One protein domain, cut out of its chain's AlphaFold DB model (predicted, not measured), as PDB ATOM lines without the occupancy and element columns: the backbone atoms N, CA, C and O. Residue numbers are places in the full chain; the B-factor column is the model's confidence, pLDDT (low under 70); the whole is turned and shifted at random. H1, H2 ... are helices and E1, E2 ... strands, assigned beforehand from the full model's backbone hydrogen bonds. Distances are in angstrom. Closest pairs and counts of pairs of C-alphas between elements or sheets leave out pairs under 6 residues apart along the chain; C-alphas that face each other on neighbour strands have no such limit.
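AT A GLANCE: This is residues 540 to 683 of the 783 residues of the protein "Aste57867_929 protein" of Aphanomyces stellatus (UniProt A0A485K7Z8). Two lobes stand next to each other, each a two-stranded hairpin with a pair of helices: E1 and E2 with the helical hairpin H1 and H2 packed over them, and E3 and E4 with H3 and H4 near them, more loosely. A third strand hairpin, E5 and E6, reaches outward from the start of H3, and residues 646 to 651 at its tip stick out, as do residues 540 to 545 of the opening tail. The printed part has 144 residues with four named helices and six named strands, in the order E1 E2 H1 H2 E3 E4 E5 E6 H3 H4; the three sheets, E1 - E2, E3 - E4 and E5 - E6, are antiparallel. The class is mixed, helices and strands. The whole is loose, with a radius of gyration of the C-alphas of 18.0 A, and flat, spanning 57 by 52 by 23 A.

IN THESE COORDINATES: E1, residues 552 to 561, begins at C-alpha 552 (50.974, 157.318, 97.033) and is 25.1 A long; E2, residues 564 to 572, is 24.1 A. H1 is residues 577 to 587, 15.3 A, and H2 residues 594 to 607, 20.1 A. E3, residues 618 to 626, and E4, residues 629 to 636, are each 22.4 A. E5 is residues 642 to 647 and E6 residues 650 to 655. H3, residues 656 to 668, is 17.7 A, and H4, residues 675 to 683, ends at C-alpha 683 (49.818, 139.102, 81.958).

HOW THE PARTS SIT: The hairpin E1 and E2 has N 556 and O 569 within hydrogen-bond range at 2.8 A. The closest C-alphas of E2 and H1, Val 571 and Pro 577, are 5.9 A apart; those of E1 and H2, Phe 554 and Asn 607, 7.0 A. H1 and H2, a helical hairpin, touch at Val 581 and Arg 601, closest C-alphas 6.4 A, opposite ways at a shallow tilt of 34 degrees, only just short of steep. The closest C-alphas of H1 and E3, Asp 579 and Ile 618, are 6.9 A apart. In the hairpin E3 and E4, N 622 and O 633 are 2.8 A apart; in the hairpin E5 and E6, N 645 and O 652 are 2.9 A apart. The closest C-alphas of E4 and H4, Leu 635 and Leu 683, are 7.8 A apart. H3 and H4 touch at Thr 662 and Ala 676, closest C-alphas 4.7 A, opposite ways at a steep tilt of 45 degrees. The closest C-alphas of E5 and H3, Trp 642 and Tyr 656, are 5.5 A apart. E4 and E5 are apart, as are, for instance, E2 and H3. In H1, H2, H3 and H4 every O i to N i+4 pair is within hydrogen-bond range.

THE WHOLE: The C-alphas of Thr 563 and Gly 649, the two farthest apart, are 62.3 A apart. Without the stretches that stand free the body spans 51 by 35 by 23 A. The printed part has no cut, and no link between named elements is long. Mean pLDDT of the printed part is 89.2; residues 593 to 594 and 648 are under 70.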
ATOM      1  N   GLY A 540      61.619 171.935  75.050       81.69
ATOM      2  CA  GLY A 540      61.562 170.620  74.388       81.69
ATOM      3  C   GLY A 540      61.629 169.404  75.328       81.69
ATOM      4  O   GLY A 540      61.529 168.265  74.873       81.69
ATOM      5  N   ALA A 541      61.732 169.608  76.646       85.12
ATOM      6  CA  ALA A 541      61.741 168.540  77.649       85.12
ATOM      7  C   ALA A 541      60.454 168.535  78.502       85.12
ATOM      8  O   ALA A 541      59.818 169.583  78.646       85.12
ATOM      9  N   PRO A 542      60.043 167.388  79.085       88.75
ATOM     10  CA  PRO A 542      58.956 167.346  80.066       88.75
ATOM     11  C   PRO A 542      59.247 168.266  81.258       88.75
ATOM     12  O   PRO A 542      60.327 168.197  81.840       88.75
ATOM     13  N   LEU A 543      58.291 169.126  81.622       89.81
ATOM     14  CA  LEU A 543      58.466 170.082  82.722       89.81
ATOM     15  C   LEU A 543      58.381 169.408  84.101       89.81
ATOM     16  O   LEU A 543      59.104 169.779  85.023       89.81
ATOM     17  N   LEU A 544      57.479 168.437  84.242       92.62
ATOM     18  CA  LEU A 544      57.245 167.698  85.479       92.62
ATOM     19  C   LEU A 544      57.801 166.278  85.360       92.62
ATOM     20  O   LEU A 544      57.631 165.619  84.332       92.62
ATOM     21  N   ASN A 545      58.431 165.790  86.428       91.12
ATOM     22  CA  ASN A 545      58.927 164.418  86.495       91.12
ATOM     23  C   ASN A 545      57.803 163.463  86.912       91.12
ATOM     24  O   ASN A 545      57.680 163.106  88.080       91.12
ATOM     25  N   CYS A 546      56.963 163.079  85.957       93.25
ATOM     26  CA  CYS A 546      55.867 162.151  86.209       93.25
ATOM     27  C   CYS A 546      56.364 160.703  86.174       93.25
ATOM     28  O   CYS A 546      56.350 160.054  85.124       93.25
ATOM     29  N   SER A 547      56.837 160.210  87.320       93.69
ATOM     30  CA  SER A 547      57.474 158.895  87.416       93.69
ATOM     31  C   SER A 547      56.481 157.748  87.593       93.69
ATOM     32  O   SER A 547      56.847 156.592  87.371       93.69
ATOM     33  N   ARG A 548      55.228 158.053  87.967       93.44
ATOM     34  CA  ARG A 548      54.130 157.082  88.099       93.44
ATOM     35  C   ARG A 548      52.758 157.725  87.929       93.44
ATOM     36  O   ARG A 548      52.574 158.911  88.170       93.44
ATOM     37  N   ALA A 549      51.778 156.915  87.541       93.81
ATOM     38  CA  ALA A 549      50.386 157.339  87.433       93.81
ATOM     39  C   ALA A 549      49.589 157.149  88.734       93.81
ATOM     40  O   ALA A 549      48.655 157.900  89.009       93.81
ATOM     41  N   GLU A 550      49.919 156.125  89.522       93.75
ATOM     42  CA  GLU A 550      49.220 155.811  90.765       93.75
ATOM     43  C   GLU A 550      49.761 156.677  91.898       93.75
ATOM     44  O   GLU A 550      50.956 156.623  92.169       93.75
ATOM     45  N   ALA A 551      48.907 157.448  92.574       95.31
ATOM     46  CA  ALA A 551      49.291 158.290  93.709       95.31
ATOM     47  C   ALA A 551      49.681 157.466  94.942       95.31
ATOM     48  O   ALA A 551      49.179 156.367  95.146       95.31
ATOM     49  N   ARG A 552      50.546 157.989  95.807       95.44
ATOM     50  CA  ARG A 552      50.974 157.318  97.033       95.44
ATOM     51  C   ARG A 552      50.035 157.717  98.152       95.44
ATOM     52  O   ARG A 552      49.966 158.879  98.533       95.44
ATOM     53  N   LEU A 553      49.339 156.723  98.686       94.88
ATOM     54  CA  LEU A 553      48.361 156.892  99.754       94.88
ATOM     55  C   LEU A 553      49.008 156.799 101.137       94.88
ATOM     56  O   LEU A 553      48.535 157.402 102.094       94.88
ATOM     57  N   PHE A 554      50.096 156.033 101.252       94.56
ATOM     58  CA  PHE A 554      50.793 155.826 102.516       94.56
ATOM     59  C   PHE A 554      52.285 155.603 102.308       94.56
ATOM     60  O   PHE A 554      52.696 154.935 101.358       94.56
ATOM     61  N   LYS A 555      53.083 156.145 103.231       94.62
ATOM     62  CA  LYS A 555      54.531 155.967 103.307       94.62
ATOM     63  C   LYS A 555      54.940 155.822 104.763       94.62
ATOM     64  O   LYS A 555      54.635 156.693 105.574       94.62
ATOM     65  N   LEU A 556      55.683 154.770 105.077       94.25
ATOM     66  CA  LEU A 556      56.270 154.570 106.395       94.25
ATOM     67  C   LEU A 556      57.705 154.049 106.256       94.25
ATOM     68  O   LEU A 556      57.882 152.894 105.865       94.25
ATOM     69  N   PRO A 557      58.735 154.852 106.581       92.69
ATOM     70  CA  PRO A 557      60.086 154.330 106.738       92.69
ATOM     71  C   PRO A 557      60.121 153.414 107.968       92.69
ATOM     72  O   PRO A 557      59.863 153.845 109.095       92.69
ATOM     73  N   VAL A 558      60.387 152.127 107.756       89.94
ATOM     74  CA  VAL A 558      60.442 151.129 108.826       89.94
ATOM     75  C   VAL A 558      61.878 151.036 109.323       89.94
ATOM     76  O   VAL A 558      62.780 150.625 108.597       89.94
ATOM     77  N   MET A 559      62.088 151.412 110.580       85.69
ATOM     78  CA  MET A 559      63.411 151.496 111.197       85.69
ATOM     79  C   MET A 559      63.760 150.210 111.963       85.69
ATOM     80  O   MET A 559      62.932 149.678 112.698       85.69
ATOM     81  N   GLU A 560      64.998 149.726 111.827       80.56
ATOM     82  CA  GLU A 560      65.564 148.626 112.632       80.56
ATOM     83  C   GLU A 560      66.060 149.158 113.977       80.56
ATOM     84  O   GLU A 560      65.887 148.549 115.029       80.56
ATOM     85  N   THR A 561      66.698 150.325 113.918       78.88
ATOM     86  CA  THR A 561      67.247 151.078 115.049       78.88
ATOM     87  C   THR A 561      66.986 152.567 114.802       78.88
ATOM     88  O   THR A 561      66.661 152.928 113.670       78.88
ATOM     89  N   PRO A 562      67.169 153.466 115.789       79.69
ATOM     90  CA  PRO A 562      66.932 154.903 115.599       79.69
ATOM     91  C   PRO A 562      67.693 155.541 114.425       79.69
ATOM     92  O   PRO A 562      67.314 156.613 113.971       79.69
ATOM     93  N   THR A 563      68.761 154.901 113.938       80.56
ATOM     94  CA  THR A 563      69.628 155.415 112.870       80.56
ATOM     95  C   THR A 563      69.691 154.521 111.633       80.56
ATOM     96  O   THR A 563      70.351 154.889 110.665       80.56
ATOM     97  N   LYS A 564      69.039 153.351 111.639       85.31
ATOM     98  CA  LYS A 564      69.117 152.386 110.533       85.31
ATOM     99  C   LYS A 564      67.731 152.017 110.031       85.31
ATOM    100  O   LYS A 564      66.960 151.387 110.754       85.31
ATOM    101  N   GLU A 565      67.458 152.372 108.784       88.94
ATOM    102  CA  GLU A 565      66.243 152.004 108.064       88.94
ATOM    103  C   GLU A 565      66.340 150.565 107.518       88.94
ATOM    104  O   GLU A 565      67.365 150.176 106.955       88.94
ATOM    105  N   ILE A 566      65.285 149.763 107.702       87.94
ATOM    106  CA  ILE A 566      65.117 148.437 107.073       87.94
ATOM    107  C   ILE A 566      64.669 148.623 105.621       87.94
ATOM    108  O   ILE A 566      65.174 147.957 104.715       87.94
ATOM    109  N   GLY A 567      63.707 149.523 105.425       90.50
ATOM    110  CA  GLY A 567      63.170 149.947 104.141       90.50
ATOM    111  C   GLY A 567      61.880 150.747 104.316       90.50
ATOM    112  O   GLY A 567      61.328 150.833 105.415       90.50
ATOM    113  N   VAL A 568      61.362 151.281 103.213       93.62
ATOM    114  CA  VAL A 568      60.103 152.035 103.190       93.62
ATOM    115  C   VAL A 568      58.944 151.122 102.796       93.62
ATOM    116  O   VAL A 568      58.981 150.474 101.750       93.62
ATOM    117  N   LEU A 569      57.898 151.095 103.622       95.12
ATOM    118  CA  LEU A 569      56.599 150.542 103.259       95.12
ATOM    119  C   LEU A 569      55.778 151.634 102.568       95.12
ATOM    120  O   LEU A 569      55.456 152.653 103.183       95.12
ATOM    121  N   GLU A 570      55.423 151.411 101.307       94.94
ATOM    122  CA  GLU A 570      54.595 152.323 100.517       94.94
ATOM    123  C   GLU A 570      53.340 151.611 100.009       94.94
ATOM    124  O   GLU A 570      53.373 150.423  99.687       94.94
ATOM    125  N   VAL A 571      52.229 152.346  99.951       95.75
ATOM    126  CA  VAL A 571      50.975 151.887  99.344       95.75
ATOM    127  C   VAL A 571      50.556 152.912  98.306       95.75
ATOM    128  O   VAL A 571      50.350 154.084  98.638       95.75
ATOM    129  N   LEU A 572      50.441 152.470  97.058       94.62
ATOM    130  CA  LEU A 572      49.933 153.287  95.963       94.62
ATOM    131  C   LEU A 572      48.423 153.098  95.789       94.62
ATOM    132  O   LEU A 572      47.830 152.124  96.254       94.62
ATOM    133  N   GLU A 573      47.797 154.039  95.097       91.44
ATOM    134  CA  GLU A 573      46.409 153.959  94.677       91.44
ATOM    135  C   GLU A 573      46.192 152.672  93.865       91.44
ATOM    136  O   GLU A 573      47.043 152.264  93.079       91.44
ATOM    137  N   ASP A 574      45.063 152.002  94.094       88.06
ATOM    138  CA  ASP A 574      44.700 150.695  93.515       88.06
ATOM    139  C   ASP A 574      45.499 149.475  93.986       88.06
ATOM    140  O   ASP A 574      45.267 148.360  93.499       88.06
ATOM    141  N   GLN A 575      46.373 149.642  94.976       92.69
ATOM    142  CA  GLN A 575      46.996 148.527  95.677       92.69
ATOM    143  C   GLN A 575      46.214 148.166  96.939       92.69
ATOM    144  O   GLN A 575      45.740 149.029  97.674       92.69
ATOM    145  N   GLU A 576      46.118 146.869  97.222       93.94
ATOM    146  CA  GLU A 576      45.601 146.402  98.504       93.94
ATOM    147  C   GLU A 576      46.670 146.625  99.591       93.94
ATOM    148  O   GLU A 576      47.761 146.045  99.484       93.94
ATOM    149  N   PRO A 577      46.391 147.399 100.659       95.56
ATOM    150  CA  PRO A 577      47.414 147.734 101.644       95.56
ATOM    151  C   PRO A 577      47.946 146.509 102.394       95.56
ATOM    152  O   PRO A 577      49.148 146.423 102.648       95.56
ATOM    153  N   ILE A 578      47.091 145.523 102.700       94.38
ATOM    154  CA  ILE A 578      47.538 144.308 103.397       94.38
ATOM    155  C   ILE A 578      48.502 143.466 102.544       94.38
ATOM    156  O   ILE A 578      49.392 142.809 103.087       94.38
ATOM    157  N   ASP A 579      48.385 143.537 101.215       94.88
ATOM    158  CA  ASP A 579      49.279 142.834 100.288       94.88
ATOM    159  C   ASP A 579      50.648 143.500 100.231       94.88
ATOM    160  O   ASP A 579      51.662 142.801 100.222       94.88
ATOM    161  N   GLN A 580      50.695 144.835 100.296       95.31
ATOM    162  CA  GLN A 580      51.959 145.569 100.389       95.31
ATOM    163  C   GLN A 580      52.653 145.321 101.734       95.31
ATOM    164  O   GLN A 580      53.865 145.112 101.764       95.31
ATOM    165  N   VAL A 581      51.898 145.267 102.842       94.25
ATOM    166  CA  VAL A 581      52.443 144.886 104.160       94.25
ATOM    167  C   VAL A 581      53.048 143.485 104.090       94.25
ATOM    168  O   VAL A 581      54.190 143.292 104.504       94.25
ATOM    169  N   TYR A 582      52.326 142.509 103.534       93.12
ATOM    170  CA  TYR A 582      52.842 141.147 103.386       93.12
ATOM    171  C   TYR A 582      54.098 141.101 102.508       93.12
ATOM    172  O   TYR A 582      55.090 140.491 102.901       93.12
ATOM    173  N   ALA A 583      54.084 141.774 101.355       93.12
ATOM    174  CA  ALA A 583      55.229 141.834 100.451       93.12
ATOM    175  C   ALA A 583      56.458 142.472 101.120       93.12
ATOM    176  O   ALA A 583      57.577 141.990 100.946       93.12
ATOM    177  N   PHE A 584      56.259 143.509 101.940       93.56
ATOM    178  CA  PHE A 584      57.321 144.124 102.734       93.56
ATOM    179  C   PHE A 584      57.887 143.154 103.780       93.56
ATOM    180  O   PHE A 584      59.102 142.966 103.866       93.56
ATOM    181  N   LEU A 585      57.016 142.493 104.549       90.00
ATOM    182  CA  LEU A 585      57.421 141.495 105.545       90.00
ATOM    183  C   LEU A 585      58.170 140.322 104.905       90.00
ATOM    184  O   LEU A 585      59.110 139.802 105.501       90.00
ATOM    185  N   GLU A 586      57.778 139.917 103.697       87.50
ATOM    186  CA  GLU A 586      58.431 138.860 102.928       87.50
ATOM    187  C   GLU A 586      59.798 139.269 102.408       87.50
ATOM    188  O   GLU A 586      60.765 138.541 102.628       87.50
ATOM    189  N   LYS A 587      59.909 140.462 101.823       88.31
ATOM    190  CA  LYS A 587      61.177 141.015 101.341       88.31
ATOM    191  C   LYS A 587      62.224 141.159 102.450       88.31
ATOM    192  O   LYS A 587      63.414 141.002 102.189       88.31
ATOM    193  N   HIS A 588      61.790 141.460 103.675       85.94
ATOM    194  CA  HIS A 588      62.673 141.710 104.818       85.94
ATOM    195  C   HIS A 588      62.699 140.571 105.862       85.94
ATOM    196  O   HIS A 588      63.369 140.708 106.882       85.94
ATOM    197  N   ASP A 589      62.008 139.453 105.605       80.94
ATOM    198  CA  ASP A 589      61.910 138.254 106.461       80.94
ATOM    199  C   ASP A 589      61.450 138.530 107.915       80.94
ATOM    200  O   ASP A 589      62.008 138.026 108.889       80.94
ATOM    201  N   LEU A 590      60.396 139.340 108.073       82.94
ATOM    202  CA  LEU A 590      59.921 139.876 109.363       82.94
ATOM    203  C   LEU A 590      58.682 139.153 109.946       82.94
ATOM    204  O   LEU A 590      57.962 139.705 110.772       82.94
ATOM    205  N   PHE A 591      58.376 137.919 109.543       77.38
ATOM    206  CA  PHE A 591      57.114 137.268 109.945       77.38
ATOM    207  C   PHE A 591      57.038 136.827 111.417       77.38
ATOM    208  O   PHE A 591      55.939 136.746 111.964       77.38
ATOM    209  N   GLN A 592      58.175 136.575 112.073       72.19
ATOM    210  CA  GLN A 592      58.234 136.140 113.481       72.19
ATOM    211  C   GLN A 592      58.385 137.301 114.478       72.19
ATOM    212  O   GLN A 592      58.415 137.087 115.690       72.19
ATOM    213  N   THR A 593      58.441 138.550 114.010       66.31
ATOM    214  CA  THR A 593      58.437 139.733 114.877       66.31
ATOM    215  C   THR A 593      56.990 140.154 115.138       66.31
ATOM    216  O   THR A 593      56.523 141.180 114.655       66.31
ATOM    217  N   ALA A 594      56.253 139.342 115.908       63.62
ATOM    218  CA  ALA A 594      54.823 139.531 116.188       63.62
ATOM    219  C   ALA A 594      54.399 140.985 116.512       63.62
ATOM    220  O   ALA A 594      53.424 141.442 115.914       63.62
ATOM    221  N   PRO A 595      55.115 141.767 117.354       71.00
ATOM    222  CA  PRO A 595      54.741 143.166 117.553       71.00
ATOM    223  C   PRO A 595      54.906 144.015 116.285       71.00
ATOM    224  O   PRO A 595      54.091 144.898 116.062       71.00
ATOM    225  N   VAL A 596      55.892 143.747 115.426       76.69
ATOM    226  CA  VAL A 596      56.141 144.513 114.193       76.69
ATOM    227  C   VAL A 596      55.099 144.196 113.123       76.69
ATOM    228  O   VAL A 596      54.490 145.120 112.604       76.69
ATOM    229  N   ASN A 597      54.827 142.921 112.828       78.62
ATOM    230  CA  ASN A 597      53.838 142.529 111.812       78.62
ATOM    231  C   ASN A 597      52.439 143.086 112.133       78.62
ATOM    232  O   ASN A 597      51.835 143.789 111.320       78.62
ATOM    233  N   THR A 598      51.945 142.842 113.354       81.12
ATOM    234  CA  THR A 598      50.630 143.343 113.771       81.12
ATOM    235  C   THR A 598      50.597 144.870 113.804       81.12
ATOM    236  O   THR A 598      49.595 145.457 113.399       81.12
ATOM    237  N   SER A 599      51.689 145.525 114.212       87.81
ATOM    238  CA  SER A 599      51.764 146.990 114.190       87.81
ATOM    239  C   SER A 599      51.761 147.548 112.774       87.81
ATOM    240  O   SER A 599      50.992 148.463 112.516       87.81
ATOM    241  N   LEU A 600      52.548 146.997 111.843       91.19
ATOM    242  CA  LEU A 600      52.574 147.459 110.453       91.19
ATOM    243  C   LEU A 600      51.200 147.299 109.805       91.19
ATOM    244  O   LEU A 600      50.686 148.262 109.249       91.19
ATOM    245  N   ARG A 601      50.547 146.141 109.973       90.56
ATOM    246  CA  ARG A 601      49.161 145.950 109.523       90.56
ATOM    247  C   ARG A 601      48.228 147.011 110.104       90.56
ATOM    248  O   ARG A 601      47.490 147.637 109.353       90.56
ATOM    249  N   ASN A 602      48.237 147.194 111.423       91.75
ATOM    250  CA  ASN A 602      47.309 148.106 112.089       91.75
ATOM    251  C   ASN A 602      47.552 149.559 111.676       91.75
ATOM    252  O   ASN A 602      46.600 150.271 111.384       91.75
ATOM    253  N   VAL A 603      48.815 149.989 111.619       93.88
ATOM    254  CA  VAL A 603      49.191 151.343 111.205       93.88
ATOM    255  C   VAL A 603      48.817 151.565 109.743       93.88
ATOM    256  O   VAL A 603      48.188 152.572 109.432       93.88
ATOM    257  N   THR A 604      49.128 150.631 108.844       94.12
ATOM    258  CA  THR A 604      48.785 150.770 107.425       94.12
ATOM    259  C   THR A 604      47.273 150.766 107.207       94.12
ATOM    260  O   THR A 604      46.767 151.704 106.601       94.12
ATOM    261  N   CYS A 605      46.534 149.791 107.752       93.94
ATOM    262  CA  CYS A 605      45.079 149.702 107.572       93.94
ATOM    263  C   CYS A 605      44.296 150.827 108.279       93.94
ATOM    264  O   CYS A 605      43.150 151.088 107.922       93.94
ATOM    265  N   ALA A 606      44.887 151.486 109.284       94.38
ATOM    266  CA  ALA A 606      44.300 152.670 109.913       94.38
ATOM    267  C   ALA A 606      44.449 153.935 109.052       94.38
ATOM    268  O   ALA A 606      43.626 154.839 109.174       94.38
ATOM    269  N   ASN A 607      45.481 154.006 108.203       94.12
ATOM    270  CA  ASN A 607      45.725 155.148 107.317       94.12
ATOM    271  C   ASN A 607      45.142 154.943 105.911       94.12
ATOM    272  O   ASN A 607      44.685 155.899 105.295       94.12
ATOM    273  N   VAL A 608      45.129 153.706 105.407       93.62
ATOM    274  CA  VAL A 608      44.541 153.341 104.112       93.62
ATOM    275  C   VAL A 608      43.607 152.166 104.324       93.62
ATOM    276  O   VAL A 608      44.012 151.136 104.854       93.62
ATOM    277  N   GLN A 609      42.354 152.307 103.900       93.19
ATOM    278  CA  GLN A 609      41.338 151.287 104.125       93.19
ATOM    279  C   GLN A 609      41.721 149.961 103.450       93.19
ATOM    280  O   GLN A 609      41.772 149.860 102.227       93.19
ATOM    281  N   CYS A 610      41.943 148.928 104.262       93.19
ATOM    282  CA  CYS A 610      42.112 147.559 103.787       93.19
ATOM    283  C   CYS A 610      40.747 146.991 103.380       93.19
ATOM    284  O   CYS A 610      39.801 147.017 104.170       93.19
ATOM    285  N   VAL A 611      40.633 146.470 102.155       92.44
ATOM    286  CA  VAL A 611      39.380 145.851 101.673       92.44
ATOM    287  C   VAL A 611      39.217 144.459 102.282       92.44
ATOM    288  O   VAL A 611      38.107 143.940 102.399       92.44
ATOM    289  N   ARG A 612      40.332 143.846 102.686       89.81
ATOM    290  CA  ARG A 612      40.389 142.475 103.188       89.81
ATOM    291  C   ARG A 612      41.378 142.321 104.335       89.81
ATOM    292  O   ARG A 612      42.398 142.997 104.404       89.81
ATOM    293  N   ASP A 613      41.089 141.360 105.207       86.38
ATOM    294  CA  ASP A 613      41.915 141.077 106.386       86.38
ATOM    295  C   ASP A 613      43.081 140.123 106.118       86.38
ATOM    296  O   ASP A 613      44.087 140.143 106.830       86.38
ATOM    297  N   ARG A 614      42.938 139.248 105.118       87.19
ATOM    298  CA  ARG A 614      43.941 138.237 104.766       87.19
ATOM    299  C   ARG A 614      44.769 138.712 103.578       87.19
ATOM    300  O   ARG A 614      44.159 138.981 102.548       87.19
ATOM    301  N   PRO A 615      46.109 138.754 103.650       92.25
ATOM    302  CA  PRO A 615      46.929 139.091 102.494       92.25
ATOM    303  C   PRO A 615      46.912 137.989 101.431       92.25
ATOM    304  O   PRO A 615      46.563 136.840 101.685       92.25
ATOM    305  N   ARG A 616      47.293 138.361 100.214       91.69
ATOM    306  CA  ARG A 616      47.505 137.514  99.042       91.69
ATOM    307  C   ARG A 616      48.882 137.880  98.543       91.69
ATOM    308  O   ARG A 616      49.303 139.034  98.569       91.69
ATOM    309  N   ARG A 617      49.582 136.865  98.068       90.69
ATOM    310  CA  ARG A 617      50.909 137.054  97.519       90.69
ATOM    311  C   ARG A 617      50.816 137.835  96.210       90.69
ATOM    312  O   ARG A 617      50.043 137.461  95.326       90.69
ATOM    313  N   ILE A 618      51.627 138.878  96.072       93.00
ATOM    314  CA  ILE A 618      51.883 139.515  94.778       93.00
ATOM    315  C   ILE A 618      52.771 138.552  93.990       93.00
ATOM    316  O   ILE A 618      53.876 138.236  94.426       93.00
ATOM    317  N   LEU A 619      52.275 138.039  92.866       92.31
ATOM    318  CA  LEU A 619      53.024 137.094  92.034       92.31
ATOM    319  C   LEU A 619      54.113 137.832  91.261       92.31
ATOM    320  O   LEU A 619      55.273 137.431  91.265       92.31
ATOM    321  N   PHE A 620      53.726 138.935  90.622       92.75
ATOM    322  CA  PHE A 620      54.621 139.836  89.911       92.75
ATOM    323  C   PHE A 620      53.941 141.191  89.670       92.75
ATOM    324  O   PHE A 620      52.714 141.327  89.745       92.75
ATOM    325  N   SER A 621      54.765 142.178  89.328       92.56
ATOM    326  CA  SER A 621      54.342 143.502  88.877       92.56
ATOM    327  C   SER A 621      54.779 143.701  87.431       92.56
ATOM    328  O   SER A 621      55.882 143.302  87.058       92.56
ATOM    329  N   MET A 622      53.941 144.337  86.620       92.06
ATOM    330  CA  MET A 622      54.301 144.792  85.279       92.06
ATOM    331  C   MET A 622      54.142 146.302  85.185       92.06
ATOM    332  O   MET A 622      53.308 146.889  85.875       92.06
ATOM    333  N   HIS A 623      54.917 146.906  84.292       91.50
ATOM    334  CA  HIS A 623      54.818 148.324  83.983       91.50
ATOM    335  C   HIS A 623      54.247 148.486  82.577       91.50
ATOM    336  O   HIS A 623      54.657 147.777  81.656       91.50
ATOM    337  N   ALA A 624      53.301 149.405  82.419       89.62
ATOM    338  CA  ALA A 624      52.704 149.748  81.136       89.62
ATOM    339  C   ALA A 624      52.673 151.267  80.986       89.62
ATOM    340  O   ALA A 624      52.281 151.966  81.912       89.62
ATOM    341  N   THR A 625      53.066 151.789  79.828       90.69
ATOM    342  CA  THR A 625      53.008 153.232  79.572       90.69
ATOM    343  C   THR A 625      51.734 153.573  78.815       90.69
ATOM    344  O   THR A 625      51.494 153.039  77.733       90.69
ATOM    345  N   TYR A 626      50.931 154.487  79.352       89.38
ATOM    346  CA  TYR A 626      49.718 154.987  78.708       89.38
ATOM    347  C   TYR A 626      49.659 156.506  78.825       89.38
ATOM    348  O   TYR A 626      49.926 157.063  79.882       89.38
ATOM    349  N   MET A 627      49.349 157.198  77.723       86.62
ATOM    350  CA  MET A 627      49.367 158.669  77.658       86.62
ATOM    351  C   MET A 627      50.698 159.315  78.101       86.62
ATOM    352  O   MET A 627      50.706 160.464  78.531       86.62
ATOM    353  N   GLY A 628      51.816 158.593  77.966       85.50
ATOM    354  CA  GLY A 628      53.142 159.040  78.413       85.50
ATOM    355  C   GLY A 628      53.431 158.792  79.897       85.50
ATOM    356  O   GLY A 628      54.538 159.069  80.339       85.50
ATOM    357  N   LEU A 629      52.477 158.235  80.648       91.00
ATOM    358  CA  LEU A 629      52.621 157.924  82.065       91.00
ATOM    359  C   LEU A 629      52.912 156.437  82.282       91.00
ATOM    360  O   LEU A 629      52.200 155.595  81.726       91.00
ATOM    361  N   PRO A 630      53.926 156.085  83.085       92.94
ATOM    362  CA  PRO A 630      54.133 154.715  83.520       92.94
ATOM    363  C   PRO A 630      53.102 154.343  84.592       92.94
ATOM    364  O   PRO A 630      52.941 155.018  85.606       92.94
ATOM    365  N   HIS A 631      52.414 153.239  84.357       92.38
ATOM    366  CA  HIS A 631      51.473 152.625  85.272       92.38
ATOM    367  C   HIS A 631      52.017 151.299  85.788       92.38
ATOM    368  O   HIS A 631      52.682 150.567  85.047       92.38
ATOM    369  N   THR A 632      51.663 150.947  87.022       91.19
ATOM    370  CA  THR A 632      52.032 149.661  87.623       91.19
ATOM    371  C   THR A 632      50.807 148.770  87.777       91.19
ATOM    372  O   THR A 632      49.849 149.109  88.468       91.19
ATOM    373  N   ILE A 633      50.850 147.577  87.185       90.88
ATOM    374  CA  ILE A 633      49.836 146.544  87.389       90.88
ATOM    375  C   ILE A 633      50.421 145.393  88.204       90.88
ATOM    376  O   ILE A 633      51.416 144.780  87.827       90.88
ATOM    377  N   GLN A 634      49.781 145.081  89.328       92.75
ATOM    378  CA  GLN A 634      50.130 143.931  90.158       92.75
ATOM    379  C   GLN A 634      49.156 142.782  89.897       92.75
ATOM    380  O   GLN A 634      47.931 142.957  89.991       92.75
ATOM    381  N   LEU A 635      49.701 141.600  89.600       93.88
ATOM    382  CA  LEU A 635      48.931 140.363  89.606       93.88
ATOM    383  C   LEU A 635      49.118 139.679  90.961       93.88
ATOM    384  O   LEU A 635      50.214 139.241  91.310       93.88
ATOM    385  N   VAL A 636      48.036 139.602  91.729       92.75
ATOM    386  CA  VAL A 636      47.998 138.913  93.024       92.75
ATOM    387  C   VAL A 636      47.435 137.509  92.856       92.75
ATOM    388  O   VAL A 636      46.624 137.269  91.962       92.75
ATOM    389  N   GLN A 637      47.843 136.586  93.725       90.00
ATOM    390  CA  GLN A 637      47.322 135.220  93.756       90.00
ATOM    391  C   GLN A 637      45.788 135.244  93.896       90.00
ATOM    392  O   GLN A 637      45.292 135.764  94.900       90.00
ATOM    393  N   PRO A 638      45.019 134.706  92.932       88.69
ATOM    394  CA  PRO A 638      43.570 134.657  93.060       88.69
ATOM    395  C   PRO A 638      43.124 133.569  94.042       88.69
ATOM    396  O   PRO A 638      43.847 132.604  94.300       88.69
ATOM    397  N   GLU A 639      41.900 133.710  94.556       80.88
ATOM    398  CA  GLU A 639      41.222 132.630  95.289       80.88
ATOM    399  C   GLU A 639      40.909 131.455  94.357       80.88
ATOM    400  O   GLU A 639      41.216 130.308  94.685       80.88
ATOM    401  N   GLU A 640      40.384 131.760  93.169       82.12
ATOM    402  CA  GLU A 640      40.090 130.807  92.101       82.12
ATOM    403  C   GLU A 640      40.644 131.307  90.761       82.12
ATOM    404  O   GLU A 640      40.526 132.486  90.425       82.12
ATOM    405  N   ASP A 641      41.209 130.396  89.965       82.50
ATOM    406  CA  ASP A 641      41.774 130.718  88.645       82.50
ATOM    407  C   ASP A 641      40.693 131.131  87.626       82.50
ATOM    408  O   ASP A 641      40.979 131.828  86.652       82.50
ATOM    409  N   TRP A 642      39.442 130.716  87.852       87.56
ATOM    410  CA  TRP A 642      38.298 130.972  86.981       87.56
ATOM    411  C   TRP A 642      37.191 131.675  87.756       87.56
ATOM    412  O   TRP A 642      36.643 131.123  88.702       87.56
ATOM    413  N   ILE A 643      36.817 132.873  87.315       87.81
ATOM    414  CA  ILE A 643      35.701 133.631  87.876       87.81
ATOM    415  C   ILE A 643      34.481 133.382  86.999       87.81
ATOM    416  O   ILE A 643      34.480 133.705  85.809       87.81
ATOM    417  N   CYS A 644      33.429 132.817  87.585       87.38
ATOM    418  CA  CYS A 644      32.191 132.522  86.879       87.38
ATOM    419  C   CYS A 644      31.057 133.441  87.334       87.38
ATOM    420  O   CYS A 644      30.737 133.489  88.518       87.38
ATOM    421  N   THR A 645      30.411 134.118  86.388       83.88
ATOM    422  CA  THR A 645      29.199 134.908  86.630       83.88
ATOM    423  C   THR A 645      27.991 134.231  85.988       83.88
ATOM    424  O   THR A 645      28.077 133.672  84.892       83.88
ATOM    425  N   GLU A 646      26.855 134.246  86.684       83.62
ATOM    426  CA  GLU A 646      25.586 133.737  86.163       83.62
ATOM    427  C   GLU A 646      24.717 134.912  85.712       83.62
ATOM    428  O   GLU A 646      24.323 135.754  86.517       83.62
ATOM    429  N   ALA A 647      24.420 134.974  84.414       73.44
ATOM    430  CA  ALA A 647      23.511 135.961  83.839       73.44
ATOM    431  C   ALA A 647      22.484 135.251  82.948       73.44
ATOM    432  O   ALA A 647      22.842 134.477  82.055       73.44
ATOM    433  N   HIS A 648      21.197 135.504  83.209       68.25
ATOM    434  CA  HIS A 648      20.058 134.987  82.433       68.25
ATOM    435  C   HIS A 648      20.094 133.466  82.167       68.25
ATOM    436  O   HIS A 648      19.773 133.012  81.072       68.25
ATOM    437  N   GLY A 649      20.500 132.669  83.161       75.50
ATOM    438  CA  GLY A 649      20.541 131.204  83.054       75.50
ATOM    439  C   GLY A 649      21.753 130.635  82.306       75.50
ATOM    440  O   GLY A 649      21.829 129.425  82.116       75.50
ATOM    441  N   SER A 650      22.717 131.475  81.914       74.81
ATOM    442  CA  SER A 650      24.004 131.047  81.354       74.81
ATOM    443  C   SER A 650      25.151 131.379  82.316       74.81
ATOM    444  O   SER A 650      25.252 132.505  82.809       74.81
ATOM    445  N   LYS A 651      26.004 130.388  82.608       85.06
ATOM    446  CA  LYS A 651      27.214 130.554  83.425       85.06
ATOM    447  C   LYS A 651      28.383 130.899  82.506       85.06
ATOM    448  O   LYS A 651      28.812 130.061  81.714       85.06
ATOM    449  N   LYS A 652      28.895 132.126  82.601       86.06
ATOM    450  CA  LYS A 652      30.077 132.576  81.857       86.06
ATOM    451  C   LYS A 652      31.279 132.561  82.796       86.06
ATOM    452  O   LYS A 652      31.321 133.330  83.748       86.06
ATOM    453  N   CYS A 653      32.242 131.687  82.526       88.25
ATOM    454  CA  CYS A 653      33.500 131.617  83.267       88.25
ATOM    455  C   CYS A 653      34.615 132.293  82.471       88.25
ATOM    456  O   CYS A 653      34.782 132.010  81.286       88.25
ATOM    457  N   GLN A 654      35.362 133.179  83.121       89.69
ATOM    458  CA  GLN A 654      36.530 133.856  82.563       89.69
ATOM    459  C   GLN A 654      37.736 133.607  83.459       89.69
ATOM    460  O   GLN A 654      37.603 133.515  84.680       89.69
ATOM    461  N   HIS A 655      38.916 133.491  82.858       91.62
ATOM    462  CA  HIS A 655      40.140 133.313  83.629       91.62
ATOM    463  C   HIS A 655      40.449 134.590  84.429       91.62
ATOM    464  O   HIS A 655      40.222 135.698  83.938       91.62
ATOM    465  N   TYR A 656      41.013 134.467  85.634       91.25
ATOM    466  CA  TYR A 656      41.306 135.604  86.518       91.25
ATOM    467  C   TYR A 656      42.104 136.717  85.821       91.25
ATOM    468  O   TYR A 656      41.810 137.900  85.988       91.25
ATOM    469  N   VAL A 657      43.070 136.335  84.980       93.31
ATOM    470  CA  VAL A 657      43.875 137.274  84.184       93.31
ATOM    471  C   VAL A 657      43.013 138.132  83.249       93.31
ATOM    472  O   VAL A 657      43.262 139.328  83.141       93.31
ATOM    473  N   GLU A 658      41.983 137.559  82.619       92.31
ATOM    474  CA  GLU A 658      41.073 138.293  81.724       92.31
ATOM    475  C   GLU A 658      40.194 139.271  82.498       92.31
ATOM    476  O   GLU A 658      39.981 140.405  82.068       92.31
ATOM    477  N   VAL A 659      39.703 138.847  83.664       91.94
ATOM    478  CA  VAL A 659      38.917 139.721  84.539       91.94
ATOM    479  C   VAL A 659      39.783 140.875  85.040       91.94
ATOM    480  O   VAL A 659      39.350 142.027  84.997       91.94
ATOM    481  N   LYS A 660      41.026 140.593  85.453       92.12
ATOM    482  CA  LYS A 660      41.975 141.607  85.921       92.12
ATOM    483  C   LYS A 660      42.355 142.578  84.806       92.12
ATOM    484  O   LYS A 660      42.320 143.779  85.057       92.12
ATOM    485  N   SER A 661      42.673 142.099  83.599       93.75
ATOM    486  CA  SER A 661      43.016 142.976  82.471       93.75
ATOM    487  C   SER A 661      41.833 143.850  82.058       93.75
ATOM    488  O   SER A 661      41.998 145.056  81.899       93.75
ATOM    489  N   THR A 662      40.625 143.284  81.977       93.38
ATOM    490  CA  THR A 662      39.404 144.026  81.624       93.38
ATOM    491  C   THR A 662      39.075 145.093  82.665       93.38
ATOM    492  O   THR A 662      38.860 146.250  82.314       93.38
ATOM    493  N   SER A 663      39.078 144.726  83.951       91.94
ATOM    494  CA  SER A 663      38.829 145.652  85.061       91.94
ATOM    495  C   SER A 663      39.863 146.776  85.105       91.94
ATOM    496  O   SER A 663      39.498 147.945  85.237       91.94
ATOM    497  N   TYR A 664      41.142 146.426  84.969       92.19
ATOM    498  CA  TYR A 664      42.230 147.389  84.993       92.19
ATOM    499  C   TYR A 664      42.129 148.363  83.820       92.19
ATOM    500  O   TYR A 664      42.131 149.568  84.038       92.19
ATOM    501  N   CYS A 665      41.950 147.868  82.594       92.88
ATOM    502  CA  CYS A 665      41.811 148.708  81.407       92.88
ATOM    503  C   CYS A 665      40.556 149.584  81.443       92.88
ATOM    504  O   CYS A 665      40.631 150.757  81.096       92.88
ATOM    505  N   ALA A 666      39.420 149.070  81.921       91.69
ATOM    506  CA  ALA A 666      38.204 149.872  82.058       91.69
ATOM    507  C   ALA A 666      38.395 151.059  83.017       91.69
ATOM    508  O   ALA A 666      37.835 152.129  82.796       91.69
ATOM    509  N   LYS A 667      39.206 150.883  84.069       90.06
ATOM    510  CA  LYS A 667      39.499 151.935  85.047       90.06
ATOM    511  C   LYS A 667      40.618 152.874  84.591       90.06
ATOM    512  O   LYS A 667      40.477 154.090  84.639       90.06
ATOM    513  N   GLN A 668      41.740 152.302  84.168       89.88
ATOM    514  CA  GLN A 668      42.995 153.008  83.925       89.88
ATOM    515  C   GLN A 668      43.176 153.419  82.465       89.88
ATOM    516  O   GLN A 668      43.969 154.304  82.174       89.88
ATOM    517  N   MET A 669      42.470 152.823  81.508       90.19
ATOM    518  CA  MET A 669      42.656 153.093  80.075       90.19
ATOM    519  C   MET A 669      41.316 153.042  79.308       90.19
ATOM    520  O   MET A 669      41.228 152.365  78.285       90.19
ATOM    521  N   PRO A 670      40.260 153.755  79.762       84.62
ATOM    522  CA  PRO A 670      38.911 153.617  79.197       84.62
ATOM    523  C   PRO A 670      38.816 154.006  77.714       84.62
ATOM    524  O   PRO A 670      37.940 153.522  77.005       84.62
ATOM    525  N   GLY A 671      39.724 154.863  77.234       86.38
ATOM    526  CA  GLY A 671      39.790 155.298  75.837       86.38
ATOM    527  C   GLY A 671      40.536 154.349  74.893       86.38
ATOM    528  O   GLY A 671      40.667 154.684  73.721       86.38
ATOM    529  N   TRP A 672      41.042 153.204  75.372       90.69
ATOM    530  CA  TRP A 672      41.823 152.258  74.568       90.69
ATOM    531  C   TRP A 672      41.108 150.900  74.427       90.69
ATOM    532  O   TRP A 672      41.231 150.046  75.311       90.69
ATOM    533  N   PRO A 673      40.369 150.668  73.323       90.94
ATOM    534  CA  PRO A 673      39.538 149.474  73.148       90.94
ATOM    535  C   PRO A 673      40.312 148.149  73.194       90.94
ATOM    536  O   PRO A 673      39.816 147.157  73.726       90.94
ATOM    537  N   GLU A 674      41.538 148.114  72.669       93.75
ATOM    538  CA  GLU A 674      42.362 146.903  72.593       93.75
ATOM    539  C   GLU A 674      43.119 146.593  73.893       93.75
ATOM    540  O   GLU A 674      43.716 145.517  74.013       93.75
ATOM    541  N   CYS A 675      43.079 147.496  74.882       94.06
ATOM    542  CA  CYS A 675      43.855 147.391  76.118       94.06
ATOM    543  C   CYS A 675      43.664 146.039  76.813       94.06
ATOM    544  O   CYS A 675      44.639 145.376  77.160       94.06
ATOM    545  N   ALA A 676      42.413 145.599  76.994       94.19
ATOM    546  CA  ALA A 676      42.110 144.396  77.771       94.19
ATOM    547  C   ALA A 676      42.730 143.128  77.160       94.19
ATOM    548  O   ALA A 676      43.170 142.244  77.901       94.19
ATOM    549  N   ASN A 677      42.800 143.067  75.826       93.94
ATOM    550  CA  ASN A 677      43.391 141.951  75.093       93.94
ATOM    551  C   ASN A 677      44.918 141.977  75.211       93.94
ATOM    552  O   ASN A 677      45.504 140.998  75.664       93.94
ATOM    553  N   ILE A 678      45.549 143.116  74.901       94.19
ATOM    554  CA  ILE A 678      47.013 143.274  74.947       94.19
ATOM    555  C   ILE A 678      47.541 143.039  76.367       94.19
ATOM    556  O   ILE A 678      48.470 142.258  76.570       94.19
ATOM    557  N   MET A 679      46.914 143.667  77.365       93.12
ATOM    558  CA  MET A 679      47.275 143.480  78.770       93.12
ATOM    559  C   MET A 679      47.002 142.049  79.235       93.12
ATOM    560  O   MET A 679      47.793 141.493  79.992       93.12
ATOM    561  N   GLY A 680      45.908 141.435  78.775       94.62
ATOM    562  CA  GLY A 680      45.589 140.041  79.071       94.62
ATOM    563  C   GLY A 680      46.672 139.086  78.570       94.62
ATOM    564  O   GLY A 680      47.143 138.240  79.327       94.62
ATOM    565  N   ASP A 681      47.118 139.247  77.326       94.75
ATOM    566  CA  ASP A 681      48.178 138.424  76.735       94.75
ATOM    567  C   ASP A 681      49.519 138.629  77.449       94.75
ATOM    568  O   ASP A 681      50.193 137.654  77.795       94.75
ATOM    569  N   ALA A 682      49.866 139.880  77.760       94.50
ATOM    570  CA  ALA A 682      51.084 140.220  78.487       94.50
ATOM    571  C   ALA A 682      51.100 139.619  79.908       94.50
ATOM    572  O   ALA A 682      52.092 139.006  80.313       94.50
ATOM    573  N   LEU A 683      49.983 139.715  80.637       94.69
ATOM    574  CA  LEU A 683      49.818 139.102  81.958       94.69
ATOM    575  C   LEU A 683      49.874 137.572  81.892       94.69
ATOM    576  O   LEU A 683      50.506 136.962  82.749       94.69
TER     577      LEU A 683